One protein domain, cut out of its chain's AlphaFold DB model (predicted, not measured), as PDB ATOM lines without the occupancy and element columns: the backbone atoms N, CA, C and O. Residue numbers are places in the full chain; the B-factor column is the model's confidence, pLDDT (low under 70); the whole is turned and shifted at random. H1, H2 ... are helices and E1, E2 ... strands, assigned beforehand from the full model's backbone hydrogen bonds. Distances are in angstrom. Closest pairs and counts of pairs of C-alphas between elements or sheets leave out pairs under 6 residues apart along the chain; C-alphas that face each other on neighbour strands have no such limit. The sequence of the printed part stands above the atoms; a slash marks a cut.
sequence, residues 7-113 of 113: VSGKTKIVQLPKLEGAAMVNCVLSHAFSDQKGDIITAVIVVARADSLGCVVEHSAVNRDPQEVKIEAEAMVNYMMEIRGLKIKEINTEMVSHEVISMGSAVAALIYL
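What this domain is: This is residues 7 to 113 of the 113 residues of the protein "Arginine decarboxylase" of Methanobacteriales archaeon (UniProt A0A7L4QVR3). A three-stranded sheet, E3 - E2 - E4, forms the middle slab; the single helix H1 covers one of its faces, and the two-stranded ribbon of E1 and E5 packs partly face to face on the other. Before E1, residues 7 to 25 make a wide loop with no named element. The printed part has 107 residues, with five named strands and one named helix in the order E1 E2 E3 H1 E4 E5; both sheets are antiparallel and the class is mixed, helices and strands. The whole is flat, spanning 45 by 35 by 16 A, and only just compact, close to loose, with a radius of gyration of the C-alphas of 15.1 A.

Where its parts are: Start with the larger sheet: find C-alpha 40 at (118.026, 113.809, 41.145), where E2, residues 40 to 49, begins its 29.9 A. E3 is residues 53 to 62, 31.2 A, and E4 is residues 90 to 99, 30.6 A. H1, residues 66 to 82, runs 24.4 A from C-alpha 66 at (119.450, 105.607, 42.827). In the other sheet, E1 is residues 26 to 34, 25.4 A, and E5 is residues 104 to 112, 25.6 A, ending at C-alpha 112 at (117.599, 104.839, 68.081).

How they stand to each other: Look first at E2, the inner strand. E2 and E3 are a hairpin, antiparallel at 172 degrees, with N 44 and O 59 2.8 A apart, within hydrogen-bond range. E2 and E4 are antiparallel at 171 degrees, with N 43 and O 96 at 2.9 A. H1 is on this sheet, giving two layers, a helix on one face of a sheet; its height is 7.5 A, and it lies over E3 and E2, along the strands at 26 degrees to E3 on the local plane. Its closest C-alphas to E3 are those of Ala 73 and His 59, 5.9 A. In H1 every O i to N i+4 pair is within hydrogen-bond range. E3, H1 and E4 form a split strand-helix-strand unit, two strands running the same way with E2 between them, and its crossover is right-handed. Turn to E1 and E5, antiparallel at 170 degrees, with N 30 and O 108 at 2.8 A. The two sheets form a sandwich, two sheets face to face, their best planes 19 degrees apart; the closest C-alphas of E1 and E3 are those of Ser 30 and Glu 58, 4.9 A. H1 is apart from E1 and E5.

The domain as a whole: The two C-alphas farthest apart, those of Gly 85 and Ser 102, are 45.2 A apart. Residues 7 to 8 make a short antiparallel pairing with residues 53 to 54 of E3. The printed part has no cut, and no link between named elements is long. The mean pLDDT of the printed part is 96.3, and no printed residue is under 70.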
ATOM      1  N   VAL A   7     124.860  99.249  65.793       92.31
ATOM      2  CA  VAL A   7     123.719  98.747  66.581       92.31
ATOM      3  C   VAL A   7     124.142  97.558  67.449       92.31
ATOM      4  O   VAL A   7     125.044  96.797  67.099       92.31
ATOM      5  N   SER A   8     123.483  97.362  68.593       90.75
ATOM      6  CA  SER A   8     123.676  96.147  69.394       90.75
ATOM      7  C   SER A   8     123.036  94.946  68.691       90.75
ATOM      8  O   SER A   8     121.970  95.078  68.092       90.75
ATOM      9  N   GLY A   9     123.605  93.743  68.827       87.06
ATOM     10  CA  GLY A   9     122.980  92.524  68.292       87.06
ATOM     11  C   GLY A   9     121.579  92.233  68.856       87.06
ATOM     12  O   GLY A   9     120.756  91.586  68.207       87.06
ATOM     13  N   LYS A  10     121.252  92.786  70.036       88.69
ATOM     14  CA  LYS A  10     119.922  92.674  70.666       88.69
ATOM     15  C   LYS A  10     118.908  93.723  70.191       88.69
ATOM     16  O   LYS A  10     117.729  93.598  70.525       88.69
ATOM     17  N   THR A  11     119.337  94.747  69.449       91.19
ATOM     18  CA  THR A  11     118.448  95.780  68.889       91.19
ATOM     19  C   THR A  11     117.424  95.136  67.965       91.19
ATOM     20  O   THR A  11     117.757  94.175  67.289       91.19
ATOM     21  N   LYS A  12     116.194  95.650  67.906       91.31
ATOM     22  CA  LYS A  12     115.166  95.214  66.950       91.31
ATOM     23  C   LYS A  12     114.817  96.369  66.024       91.31
ATOM     24  O   LYS A  12     114.726  97.501  66.491       91.31
ATOM     25  N   ILE A  13     114.596  96.073  64.747       92.44
ATOM     26  CA  ILE A  13     114.021  97.043  63.816       92.44
ATOM     27  C   ILE A  13     112.511  97.068  64.040       92.44
ATOM     28  O   ILE A  13     111.865  96.020  64.097       92.44
ATOM     29  N   VAL A  14     111.969  98.264  64.236       94.44
ATOM     30  CA  VAL A  14     110.545  98.500  64.480       94.44
ATOM     31  C   VAL A  14     110.078  99.664  63.624       94.44
ATOM     32  O   VAL A  14     110.875 100.509  63.220       94.44
ATOM     33  N   GLN A  15     108.773  99.730  63.376       93.81
ATOM     34  CA  GLN A  15     108.177 100.929  62.806       93.81
ATOM     35  C   GLN A  15     108.337 102.097  63.789       93.81
ATOM     36  O   GLN A  15     108.116 101.930  64.991       93.81
ATOM     37  N   LEU A  16     108.716 103.269  63.275       94.31
ATOM     38  CA  LEU A  16     108.933 104.462  64.089       94.31
ATOM     39  C   LEU A  16     107.634 104.846  64.827       94.31
ATOM     40  O   LEU A  16     106.635 105.147  64.165       94.31
ATOM     41  N   PRO A  17     107.615 104.856  66.174       94.31
ATOM     42  CA  PRO A  17     106.474 105.361  66.917       94.31
ATOM     43  C   PRO A  17     106.378 106.883  66.781       94.31
ATOM     44  O   PRO A  17     107.331 107.567  66.404       94.31
ATOM     45  N   LYS A  18     105.223 107.439  67.146       95.31
ATOM     46  CA  LYS A  18     105.075 108.890  67.252       95.31
ATOM     47  C   LYS A  18     106.062 109.429  68.294       95.31
ATOM     48  O   LYS A  18     106.002 109.031  69.453       95.31
ATOM     49  N   LEU A  19     106.928 110.348  67.877       93.56
ATOM     50  CA  LEU A  19     107.824 111.080  68.768       93.56
ATOM     51  C   LEU A  19     107.138 112.353  69.275       93.56
ATOM     52  O   LEU A  19     106.353 112.979  68.556       93.56
ATOM     53  N   GLU A  20     107.435 112.741  70.512       93.81
ATOM     54  CA  GLU A  20     107.012 114.035  71.046       93.81
ATOM     55  C   GLU A  20     107.803 115.180  70.399       93.81
ATOM     56  O   GLU A  20     108.946 115.015  69.961       93.81
ATOM     57  N   GLY A  21     107.193 116.365  70.335       94.75
ATOM     58  CA  GLY A  21     107.891 117.560  69.874       94.75
ATOM     59  C   GLY A  21     109.116 117.842  70.750       94.75
ATOM     60  O   GLY A  21     109.035 117.744  71.969       94.75
ATOM     61  N   ALA A  22     110.242 118.189  70.119       90.19
ATOM     62  CA  ALA A  22     111.535 118.424  70.774       90.19
ATOM     63  C   ALA A  22     112.156 117.207  71.495       90.19
ATOM     64  O   ALA A  22     113.137 117.369  72.225       90.19
ATOM     65  N   ALA A  23     111.650 115.989  71.261       92.38
ATOM     66  CA  ALA A  23     112.290 114.778  71.760       92.38
ATOM     67  C   ALA A  23     113.726 114.654  71.223       92.38
ATOM     68  O   ALA A  23     113.985 114.720  70.018       92.38
ATOM     69  N   MET A  24     114.672 114.454  72.136       92.06
ATOM     70  CA  MET A  24     116.077 114.248  71.805       92.06
ATOM     71  C   MET A  24     116.298 112.784  71.436       92.06
ATOM     72  O   MET A  24     116.267 111.916  72.303       92.06
ATOM     73  N   VAL A  25     116.549 112.517  70.153       91.69
ATOM     74  CA  VAL A  25     116.836 111.167  69.653       91.69
ATOM     75  C   VAL A  25     118.244 111.056  69.075       91.69
ATOM     76  O   VAL A  25     118.799 111.993  68.479       91.69
ATOM     77  N   ASN A  26     118.831 109.877  69.247       92.12
ATOM     78  CA  ASN A  26     120.054 109.500  68.557       92.12
ATOM     79  C   ASN A  26     119.683 109.017  67.159       92.12
ATOM     80  O   ASN A  26     118.745 108.237  66.999       92.12
ATOM     81  N   CYS A  27     120.411 109.474  66.145       93.38
ATOM     82  CA  CYS A  27     120.159 109.036  64.782       93.38
ATOM     83  C   CYS A  27     121.439 108.946  63.954       93.38
ATOM     84  O   CYS A  27     122.406 109.686  64.159       93.38
ATOM     85  N   VAL A  28     121.399 108.017  63.008       95.19
ATOM     86  CA  VAL A  28     122.302 107.944  61.863       95.19
ATOM     87  C   VAL A  28     121.539 108.535  60.679       95.19
ATOM     88  O   VAL A  28     120.364 108.203  60.503       95.19
ATOM     89  N   LEU A  29     122.149 109.441  59.913       93.81
ATOM     90  CA  LEU A  29     121.430 110.248  58.925       93.81
ATOM     91  C   LEU A  29     122.236 110.383  57.639       93.81
ATOM     92  O   LEU A  29     123.351 110.901  57.644       93.81
ATOM     93  N   SER A  30     121.614 109.974  56.539       96.69
ATOM     94  CA  SER A  30     122.074 110.240  55.185       96.69
ATOM     95  C   SER A  30     121.261 111.374  54.567       96.69
ATOM     96  O   SER A  30     120.050 111.477  54.786       96.69
ATOM     97  N   HIS A  31     121.930 112.231  53.802       97.00
ATOM     98  CA  HIS A  31     121.327 113.420  53.225       97.00
ATOM     99  C   HIS A  31     122.016 113.837  51.920       97.00
ATOM    100  O   HIS A  31     123.235 114.006  51.892       97.00
ATOM    101  N   ALA A  32     121.214 114.126  50.894       98.38
ATOM    102  CA  ALA A  32     121.630 114.863  49.703       98.38
ATOM    103  C   ALA A  32     120.789 116.136  49.559       98.38
ATOM    104  O   ALA A  32     119.582 116.107  49.787       98.38
ATOM    105  N   PHE A  33     121.422 117.234  49.150       98.50
ATOM    106  CA  PHE A  33     120.774 118.514  48.862       98.50
ATOM    107  C   PHE A  33     121.189 119.002  47.481       98.50
ATOM    108  O   PHE A  33     122.343 118.825  47.092       98.50
ATOM    109  N   SER A  34     120.259 119.647  46.783       98.56
ATOM    110  CA  SER A  34     120.565 120.457  45.609       98.56
ATOM    111  C   SER A  34     119.569 121.614  45.480       98.56
ATOM    112  O   SER A  34     118.397 121.505  45.853       98.56
ATOM    113  N   ASP A  35     120.064 122.732  44.965       98.31
ATOM    114  CA  ASP A  35     119.314 123.921  44.557       98.31
ATOM    115  C   ASP A  35     119.228 124.064  43.026       98.31
ATOM    116  O   ASP A  35     118.795 125.095  42.507       98.31
ATOM    117  N   GLN A  36     119.634 123.029  42.286       98.50
ATOM    118  CA  GLN A  36     119.568 122.994  40.831       98.50
ATOM    119  C   GLN A  36     118.299 122.270  40.386       98.50
ATOM    120  O   GLN A  36     118.069 121.104  40.704       98.50
ATOM    121  N   LYS A  37     117.453 122.967  39.624       98.44
ATOM    122  CA  LYS A  37     116.224 122.388  39.076       98.44
ATOM    123  C   LYS A  37     116.544 121.200  38.160       98.44
ATOM    124  O   LYS A  37     117.309 121.345  37.211       98.44
ATOM    125  N   GLY A  38     115.865 120.081  38.393       98.38
ATOM    126  CA  GLY A  38     116.003 118.839  37.633       98.38
ATOM    127  C   GLY A  38     117.047 117.872  38.190       98.38
ATOM    128  O   GLY A  38     117.117 116.745  37.706       98.38
ATOM    129  N   ASP A  39     117.825 118.265  39.205       98.62
ATOM    130  CA  ASP A  39     118.747 117.337  39.859       98.62
ATOM    131  C   ASP A  39     117.983 116.191  40.529       98.62
ATOM    132  O   ASP A  39     116.987 116.412  41.222       98.62
ATOM    133  N   ILE A  40     118.497 114.969  40.387       98.69
ATOM    134  CA  ILE A  40     118.026 113.809  41.145       98.69
ATOM    135  C   ILE A  40     118.917 113.636  42.369       98.69
ATOM    136  O   ILE A  40     120.080 113.251  42.261       98.69
ATOM    137  N   ILE A  41     118.366 113.886  43.550       98.81
ATOM    138  CA  ILE A  41     119.049 113.672  44.828       98.81
ATOM    139  C   ILE A  41     118.573 112.365  45.455       98.81
ATOM    140  O   ILE A  41     117.376 112.091  45.483       98.81
ATOM    141  N   THR A  42     119.502 111.556  45.962       98.88
ATOM    142  CA  THR A  42     119.212 110.256  46.586       98.88
ATOM    143  C   THR A  42     119.891 110.153  47.943       98.88
ATOM    144  O   THR A  42     121.068 110.483  48.073       98.88
ATOM    145  N   ALA A  43     119.161 109.652  48.939       98.75
ATOM    146  CA  ALA A  43     119.688 109.284  50.247       98.75
ATOM    147  C   ALA A  43     119.310 107.835  50.571       98.75
ATOM    148  O   ALA A  43     118.161 107.425  50.403       98.75
ATOM    149  N   VAL A  44     120.291 107.074  51.047       98.75
ATOM    150  CA  VAL A  44     120.192 105.662  51.413       98.75
ATOM    151  C   VAL A  44     120.697 105.483  52.838       98.75
ATOM    152  O   VAL A  44     121.730 106.044  53.221       98.75
ATOM    153  N   ILE A  45     119.992 104.661  53.608       98.06
ATOM    154  CA  ILE A  45     120.496 104.103  54.857       98.06
ATOM    155  C   ILE A  45     120.353 102.585  54.835       98.06
ATOM    156  O   ILE A  45     119.307 102.050  54.470       98.06
ATOM    157  N   VAL A  46     121.416 101.888  55.219       98.19
ATOM    158  CA  VAL A  46     121.439 100.424  55.295       98.19
ATOM    159  C   VAL A  46     121.828 100.019  56.703       98.19
ATOM    160  O   VAL A  46     122.804 100.534  57.240       98.19
ATOM    161  N   VAL A  47     121.100  99.082  57.303       97.25
ATOM    162  CA  VAL A  47     121.466  98.459  58.578       97.25
ATOM    163  C   VAL A  47     121.637  96.962  58.383       97.25
ATOM    164  O   VAL A  47     120.731  96.286  57.906       97.25
ATOM    165  N   ALA A  48     122.798  96.435  58.769       96.94
ATOM    166  CA  ALA A  48     123.054  95.002  58.836       96.94
ATOM    167  C   ALA A  48     123.207  94.572  60.294       96.94
ATOM    168  O   ALA A  48     123.928  95.206  61.065       96.94
ATOM    169  N   ARG A  49     122.557  93.471  60.677       96.12
ATOM    170  CA  ARG A  49     122.563  92.937  62.046       96.12
ATOM    171  C   ARG A  49     123.212  91.559  62.092       96.12
ATOM    172  O   ARG A  49     122.910  90.705  61.264       96.12
ATOM    173  N   ALA A  50     124.051  91.329  63.096       95.44
ATOM    174  CA  ALA A  50     124.537  90.014  63.507       95.44
ATOM    175  C   ALA A  50     124.214  89.772  64.994       95.44
ATOM    176  O   ALA A  50     123.600  90.608  65.655       95.44
ATOM    177  N   ASP A  51     124.616  88.617  65.527       93.69
ATOM    178  CA  ASP A  51     124.300  88.214  66.907       93.69
ATOM    179  C   ASP A  51     124.869  89.135  67.989       93.69
ATOM    180  O   ASP A  51     124.217  89.395  69.000       93.69
ATOM    181  N   SER A  52     126.093  89.617  67.797       93.56
ATOM    182  CA  SER A  52     126.798  90.451  68.774       93.56
ATOM    183  C   SER A  52     126.617  91.945  68.502       93.56
ATOM    184  O   SER A  52     126.435  92.732  69.433       93.56
ATOM    185  N   LEU A  53     126.646  92.334  67.228       94.81
ATOM    186  CA  LEU A  53     126.733  93.713  66.756       94.81
ATOM    187  C   LEU A  53     126.087  93.834  65.370       94.81
ATOM    188  O   LEU A  53     126.027  92.862  64.620       94.81
ATOM    189  N   GLY A  54     125.671  95.035  64.998       95.06
ATOM    190  CA  GLY A  54     125.394  95.399  63.617       95.06
ATOM    191  C   GLY A  54     126.029  96.730  63.232       95.06
ATOM    192  O   GLY A  54     126.494  97.488  64.086       95.06
ATOM    193  N   CYS A  55     126.015  97.010  61.938       96.19
ATOM    194  CA  CYS A  55     126.556  98.223  61.340       96.19
ATOM    195  C   CYS A  55     125.453  98.955  60.580       96.19
ATOM    196  O   CYS A  55     124.576  98.329  59.985       96.19
ATOM    197  N   VAL A  56     125.526 100.279  60.591       97.25
ATOM    198  CA  VAL A  56     124.689 101.167  59.788       97.25
ATOM    199  C   VAL A  56     125.593 101.862  58.772       97.25
ATOM    200  O   VAL A  56     126.732 102.198  59.089       97.25
ATOM    201  N   VAL A  57     125.115 102.062  57.552       97.50
ATOM    202  CA  VAL A  57     125.819 102.790  56.494       97.50
ATOM    203  C   VAL A  57     124.908 103.875  55.952       97.50
ATOM    204  O   VAL A  57     123.753 103.620  55.617       97.50
ATOM    205  N   GLU A  58     125.458 105.081  55.864       97.44
ATOM    206  CA  GLU A  58     124.853 106.245  55.225       97.44
ATOM    207  C   GLU A  58     125.471 106.410  53.837       97.44
ATOM    208  O   GLU A  58     126.696 106.436  53.716       97.44
ATOM    209  N   HIS A  59     124.650 106.551  52.796       98.06
ATOM    210  CA  HIS A  59     125.145 106.934  51.472       98.06
ATOM    211  C   HIS A  59     124.177 107.868  50.767       98.06
ATOM    212  O   HIS A  59     122.968 107.797  50.980       98.06
ATOM    213  N   SER A  60     124.697 108.760  49.938       98.44
ATOM    214  CA  SER A  60     123.895 109.765  49.250       98.44
ATOM    215  C   SER A  60     124.588 110.244  47.987       98.44
ATOM    216  O   SER A  60     125.817 110.256  47.921       98.44
ATOM    217  N   ALA A  61     123.812 110.700  47.009       98.62
ATOM    218  CA  ALA A  61     124.355 111.251  45.776       98.62
ATOM    219  C   ALA A  61     123.427 112.282  45.130       98.62
ATOM    220  O   ALA A  61     122.227 112.323  45.404       98.62
ATOM    221  N   VAL A  62     124.010 113.071  44.229       98.69
ATOM    222  CA  VAL A  62     123.318 113.969  43.300       98.69
ATOM    223  C   VAL A  62     123.605 113.476  41.882       98.69
ATOM    224  O   VAL A  62     124.756 113.179  41.565       98.69
ATOM    225  N   ASN A  63     122.572 113.367  41.045       98.44
ATOM    226  CA  ASN A  63     122.638 112.965  39.634       98.44
ATOM    227  C   ASN A  63     123.331 111.618  39.378       98.44
ATOM    228  O   ASN A  63     124.008 111.428  38.369       98.44
ATOM    229  N   ARG A  64     123.134 110.666  40.292       98.44
ATOM    230  CA  ARG A  64     123.512 109.259  40.117       98.44
ATOM    231  C   ARG A  64     122.270 108.381  40.105       98.44
ATOM    232  O   ARG A  64     121.269 108.745  40.723       98.44
ATOM    233  N   ASP A  65     122.355 107.228  39.443       98.19
ATOM    234  CA  ASP A  65     121.287 106.229  39.482       98.19
ATOM    235  C   ASP A  65     121.024 105.819  40.946       98.19
ATOM    236  O   ASP A  65     121.938 105.316  41.611       98.19
ATOM    237  N   PRO A  66     119.798 106.011  41.470       98.19
ATOM    238  CA  PRO A  66     119.450 105.607  42.827       98.19
ATOM    239  C   PRO A  66     119.787 104.144  43.144       98.19
ATOM    240  O   PRO A  66     120.198 103.834  44.264       98.19
ATOM    241  N   GLN A  67     119.656 103.240  42.167       98.38
ATOM    242  CA  GLN A  67     119.958 101.823  42.370       98.38
ATOM    243  C   GLN A  67     121.456 101.570  42.544       98.38
ATOM    244  O   GLN A  67     121.831 100.753  43.382       98.38
ATOM    245  N   GLU A  68     122.322 102.298  41.835       98.50
ATOM    246  CA  GLU A  68     123.770 102.212  42.056       98.50
ATOM    247  C   GLU A  68     124.145 102.689  43.461       98.50
ATOM    248  O   GLU A  68     124.899 102.015  44.162       98.50
ATOM    249  N   VAL A  69     123.568 103.811  43.910       98.56
ATOM    250  CA  VAL A  69     123.801 104.349  45.264       98.56
ATOM    251  C   VAL A  69     123.366 103.332  46.323       98.56
ATOM    252  O   VAL A  69     124.073 103.112  47.309       98.56
ATOM    253  N   LYS A  70     122.227 102.662  46.110       98.56
ATOM    254  CA  LYS A  70     121.752 101.583  46.980       98.56
ATOM    255  C   LYS A  70     122.722 100.399  47.014       98.56
ATOM    256  O   LYS A  70     123.087  99.954  48.100       98.56
ATOM    257  N   ILE A  71     123.144  99.904  45.849       98.56
ATOM    258  CA  ILE A  71     124.050  98.750  45.733       98.56
ATOM    259  C   ILE A  71     125.395  99.048  46.400       98.56
ATOM    260  O   ILE A  71     125.919  98.205  47.125       98.56
ATOM    261  N   GLU A  72     125.939 100.252  46.217       98.62
ATOM    262  CA  GLU A  72     127.168 100.681  46.889       98.62
ATOM    263  C   GLU A  72     127.010 100.695  48.412       98.62
ATOM    264  O   GLU A  72     127.889 100.210  49.123       98.62
ATOM    265  N   ALA A  73     125.885 101.199  48.930       98.38
ATOM    266  CA  ALA A  73     125.614 101.204  50.367       98.38
ATOM    267  C   ALA A  73     125.500  99.786  50.947       98.38
ATOM    268  O   ALA A  73     126.048  99.493  52.015       98.38
ATOM    269  N   GLU A  74     124.847  98.881  50.218       98.56
ATOM    270  CA  GLU A  74     124.753  97.467  50.581       98.56
ATOM    271  C   GLU A  74     126.129  96.785  50.522       98.56
ATOM    272  O   GLU A  74     126.487  96.034  51.431       98.56
ATOM    273  N   ALA A  75     126.955  97.080  49.519       98.50
ATOM    274  CA  ALA A  75     128.325  96.572  49.439       98.50
ATOM    275  C   ALA A  75     129.187  97.078  50.609       98.50
ATOM    276  O   ALA A  75     129.904  96.292  51.234       98.50
ATOM    277  N   MET A  76     129.067  98.362  50.961       97.94
ATOM    278  CA  MET A  76     129.766  98.962  52.098       97.94
ATOM    279  C   MET A  76     129.400  98.277  53.417       97.94
ATOM    280  O   MET A  76     130.299  97.932  54.187       97.94
ATOM    281  N   VAL A  77     128.110  98.030  53.688       97.69
ATOM    282  CA  VAL A  77     127.721  97.379  54.949       97.69
ATOM    283  C   VAL A  77     128.180  95.921  54.991       97.69
ATOM    284  O   VAL A  77     128.658  95.468  56.031       97.69
ATOM    285  N   ASN A  78     128.110  95.200  53.864       98.06
ATOM    286  CA  ASN A  78     128.602  93.826  53.774       98.06
ATOM    287  C   ASN A  78     130.104  93.761  54.072       98.06
ATOM    288  O   ASN A  78     130.515  93.001  54.948       98.06
ATOM    289  N   TYR A  79     130.895  94.629  53.437       97.88
ATOM    290  CA  TYR A  79     132.327  94.749  53.702       97.88
ATOM    291  C   TYR A  79     132.609  95.060  55.179       97.88
ATOM    292  O   TYR A  79     133.445  94.414  55.811       97.88
ATOM    293  N   MET A  80     131.872  96.003  55.779       95.94
ATOM    294  CA  MET A  80     132.040  96.353  57.195       95.94
ATOM    295  C   MET A  80     131.745  95.188  58.146       95.94
ATOM    296  O   MET A  80     132.388  95.086  59.197       95.94
ATOM    297  N   MET A  81     130.776  94.338  57.823       96.75
ATOM    298  CA  MET A  81     130.459  93.151  58.617       96.75
ATOM    299  C   MET A  81     131.519  92.060  58.424       96.75
ATOM    300  O   MET A  81     131.968  91.465  59.405       96.75
ATOM    301  N   GLU A  82     131.983  91.862  57.187       97.50
ATOM    302  CA  GLU A  82     133.010  90.881  56.825       97.50
ATOM    303  C   GLU A  82     134.342  91.141  57.536       97.50
ATOM    304  O   GLU A  82     134.851  90.248  58.213       97.50
ATOM    305  N   ILE A  83     134.871  92.371  57.489       97.00
ATOM    306  CA  ILE A  83     136.152  92.708  58.146       97.00
ATOM    307  C   ILE A  83     136.106  92.559  59.675       97.00
ATOM    308  O   ILE A  83     137.144  92.541  60.331       97.00
ATOM    309  N   ARG A  84     134.902  92.467  60.257       94.62
ATOM    310  CA  ARG A  84     134.669  92.227  61.690       94.62
ATOM    311  C   ARG A  84     134.388  90.753  62.008       94.62
ATOM    312  O   ARG A  84     134.148  90.430  63.169       94.62
ATOM    313  N   GLY A  85     134.383  89.873  61.005       96.81
ATOM    314  CA  GLY A  85     134.040  88.459  61.160       96.81
ATOM    315  C   GLY A  85     132.587  88.232  61.594       96.81
ATOM    316  O   GLY A  85     132.289  87.234  62.250       96.81
ATOM    317  N   LEU A  86     131.682  89.167  61.284       96.44
ATOM    318  CA  LEU A  86     130.285  89.110  61.708       96.44
ATOM    319  C   LEU A  86     129.419  88.468  60.626       96.44
ATOM    320  O   LEU A  86     129.310  88.972  59.510       96.44
ATOM    321  N   LYS A  87     128.726  87.383  60.979       96.38
ATOM    322  CA  LYS A  87     127.736  86.760  60.096       96.38
ATOM    323  C   LYS A  87     126.438  87.568  60.101       96.38
ATOM    324  O   LYS A  87     125.738  87.598  61.114       96.38
ATOM    325  N   ILE A  88     126.106  88.177  58.965       96.31
ATOM    326  CA  ILE A  88     124.857  88.922  58.790       96.31
ATOM    327  C   ILE A  88     123.659  87.973  58.931       96.31
ATOM    328  O   ILE A  88     123.617  86.899  58.329       96.31
ATOM    329  N   LYS A  89     122.689  88.381  59.748       95.25
ATOM    330  CA  LYS A  89     121.389  87.725  59.937       95.25
ATOM    331  C   LYS A  89     120.270  88.430  59.193       95.25
ATOM    332  O   LYS A  89     119.357  87.779  58.702       95.25
ATOM    333  N   GLU A  90     120.337  89.751  59.158       94.94
ATOM    334  CA  GLU A  90     119.321  90.610  58.572       94.94
ATOM    335  C   GLU A  90     120.007  91.843  57.995       94.94
ATOM    336  O   GLU A  90     120.953  92.364  58.592       94.94
ATOM    337  N   ILE A  91     119.518  92.288  56.844       96.12
ATOM    338  CA  ILE A  91     119.865  93.565  56.236       96.12
ATOM    339  C   ILE A  91     118.562  94.282  55.882       96.12
ATOM    340  O   ILE A  91     117.667  93.683  55.283       96.12
ATOM    341  N   ASN A  92     118.443  95.545  56.275       97.06
ATOM    342  CA  ASN A  92     117.323  96.404  55.909       97.06
ATOM    343  C   ASN A  92     117.886  97.656  55.240       97.06
ATOM    344  O   ASN A  92     118.840  98.256  55.742       97.06
ATOM    345  N   THR A  93     117.274  98.045  54.129       97.88
ATOM    346  CA  THR A  93     117.697  99.185  53.319       97.88
ATOM    347  C   THR A  93     116.507 100.102  53.117       97.88
ATOM    348  O   THR A  93     115.481  99.661  52.609       97.88
ATOM    349  N   GLU A  94     116.669 101.374  53.463       97.94
ATOM    350  CA  GLU A  94     115.709 102.430  53.152       97.94
ATOM    351  C   GLU A  94     116.363 103.434  52.207       97.94
ATOM    352  O   GLU A  94     117.516 103.833  52.394       97.94
ATOM    353  N   MET A  95     115.625 103.837  51.177       98.31
ATOM    354  CA  MET A  95     116.096 104.765  50.157       98.31
ATOM    355  C   MET A  95     114.980 105.722  49.771       98.31
ATOM    356  O   MET A  95     113.836 105.316  49.572       98.31
ATOM    357  N   VAL A  96     115.346 106.985  49.581       98.50
ATOM    358  CA  VAL A  96     114.473 107.988  48.980       98.50
ATOM    359  C   VAL A  96     115.234 108.772  47.923       98.50
ATOM    360  O   VAL A  96     116.401 109.126  48.113       98.50
ATOM    361  N   SER A  97     114.547 109.061  46.823       98.44
ATOM    362  CA  SER A  97     115.035 109.937  45.763       98.44
ATOM    363  C   SER A  97     114.023 111.038  45.488       98.44
ATOM    364  O   SER A  97     112.817 110.847  45.655       98.44
ATOM    365  N   HIS A  98     114.517 112.195  45.067       98.31
ATOM    366  CA  HIS A  98     113.703 113.361  44.759       98.31
ATOM    367  C   HIS A  98     114.273 114.092  43.542       98.31
ATOM    368  O   HIS A  98     115.482 114.292  43.463       98.31
ATOM    369  N   GLU A  99     113.405 114.497  42.617       98.50
ATOM    370  CA  GLU A  99     113.756 115.436  41.549       98.50
ATOM    371  C   GLU A  99     113.524 116.865  42.041       98.50
ATOM    372  O   GLU A  99     112.413 117.230  42.434       98.50
ATOM    373  N   VAL A 100     114.577 117.675  42.034       98.62
ATOM    374  CA  VAL A 100     114.554 119.025  42.596       98.62
ATOM    375  C   VAL A 100     113.741 119.975  41.715       98.62
ATOM    376  O   VAL A 100     114.036 120.184  40.542       98.62
ATOM    377  N   ILE A 101     112.742 120.630  42.313       98.00
ATOM    378  CA  ILE A 101     111.921 121.649  41.633       98.00
ATOM    379  C   ILE A 101     112.561 123.046  41.729       98.00
ATOM    380  O   ILE A 101     112.537 123.806  40.759       98.00
ATOM    381  N   SER A 102     113.104 123.398  42.898       97.44
ATOM    382  CA  SER A 102     113.790 124.678  43.156       97.44
ATOM    383  C   SER A 102     114.931 124.510  44.157       97.44
ATOM    384  O   SER A 102     116.079 124.747  43.825       97.44
ATOM    385  N   MET A 103     114.619 124.039  45.361       97.88
ATOM    386  CA  MET A 103     115.567 123.573  46.368       97.88
ATOM    387  C   MET A 103     114.991 122.307  46.984       97.88
ATOM    388  O   MET A 103     113.815 122.286  47.355       97.88
ATOM    389  N   GLY A 104     115.794 121.253  47.079       98.19
ATOM    390  CA  GLY A 104     115.336 119.954  47.550       98.19
ATOM    391  C   GLY A 104     116.360 119.268  48.436       98.19
ATOM    392  O   GLY A 104     117.566 119.479  48.316       98.19
ATOM    393  N   SER A 105     115.855 118.422  49.327       98.25
ATOM    394  CA  SER A 105     116.669 117.554  50.165       98.25
ATOM    395  C   SER A 105     116.042 116.163  50.235       98.25
ATOM    396  O   SER A 105     114.837 116.032  50.453       98.25
ATOM    397  N   ALA A 106     116.860 115.134  50.038       98.50
ATOM    398  CA  ALA A 106     116.517 113.740  50.280       98.50
ATOM    399  C   ALA A 106     117.165 113.321  51.599       98.50
ATOM    400  O   ALA A 106     118.362 113.539  51.789       98.50
ATOM    401  N   VAL A 107     116.383 112.726  52.502       98.12
ATOM    402  CA  VAL A 107     116.842 112.330  53.839       98.12
ATOM    403  C   VAL A 107     116.411 110.901  54.134       98.12
ATOM    404  O   VAL A 107     115.227 110.581  54.062       98.12
ATOM    405  N   ALA A 108     117.371 110.068  54.525       97.75
ATOM    406  CA  ALA A 108     117.139 108.726  55.047       97.75
ATOM    407  C   ALA A 108     117.798 108.617  56.428       97.75
ATOM    408  O   ALA A 108     118.928 109.070  56.615       97.75
ATOM    409  N   ALA A 109     117.097 108.053  57.412       95.88
ATOM    410  CA  ALA A 109     117.582 108.031  58.788       95.88
ATOM    411  C   ALA A 109     117.223 106.737  59.521       95.88
ATOM    412  O   ALA A 109     116.133 106.194  59.356       95.88
ATOM    413  N   LEU A 110     118.132 106.304  60.394       95.62
ATOM    414  CA  LEU A 110     117.891 105.285  61.408       95.62
ATOM    415  C   LEU A 110     117.855 105.977  62.766       95.62
ATOM    416  O   LEU A 110     118.805 106.664  63.147       95.62
ATOM    417  N   ILE A 111     116.754 105.800  63.489       94.88
ATOM    418  CA  ILE A 111     116.517 106.431  64.788       94.88
ATOM    419  C   ILE A 111     116.668 105.369  65.876       94.88
ATOM    420  O   ILE A 111     116.022 104.323  65.819       94.88
ATOM    421  N   TYR A 112     117.515 105.643  66.866       92.44
ATOM    422  CA  TYR A 112     117.599 104.839  68.081       92.44
ATOM    423  C   TYR A 112     116.564 105.347  69.085       92.44
ATOM    424  O   TYR A 112     116.532 106.544  69.386       92.44
ATOM    425  N   LEU A 113     115.744 104.419  69.574       90.56
ATOM    426  CA  LEU A 113     114.685 104.637  70.558       90.56
ATOM    427  C   LEU A 113     115.137 104.204  71.953       90.56
ATOM    428  O   LEU A 113     115.894 103.208  72.037       90.56
TER     429      LEU A 113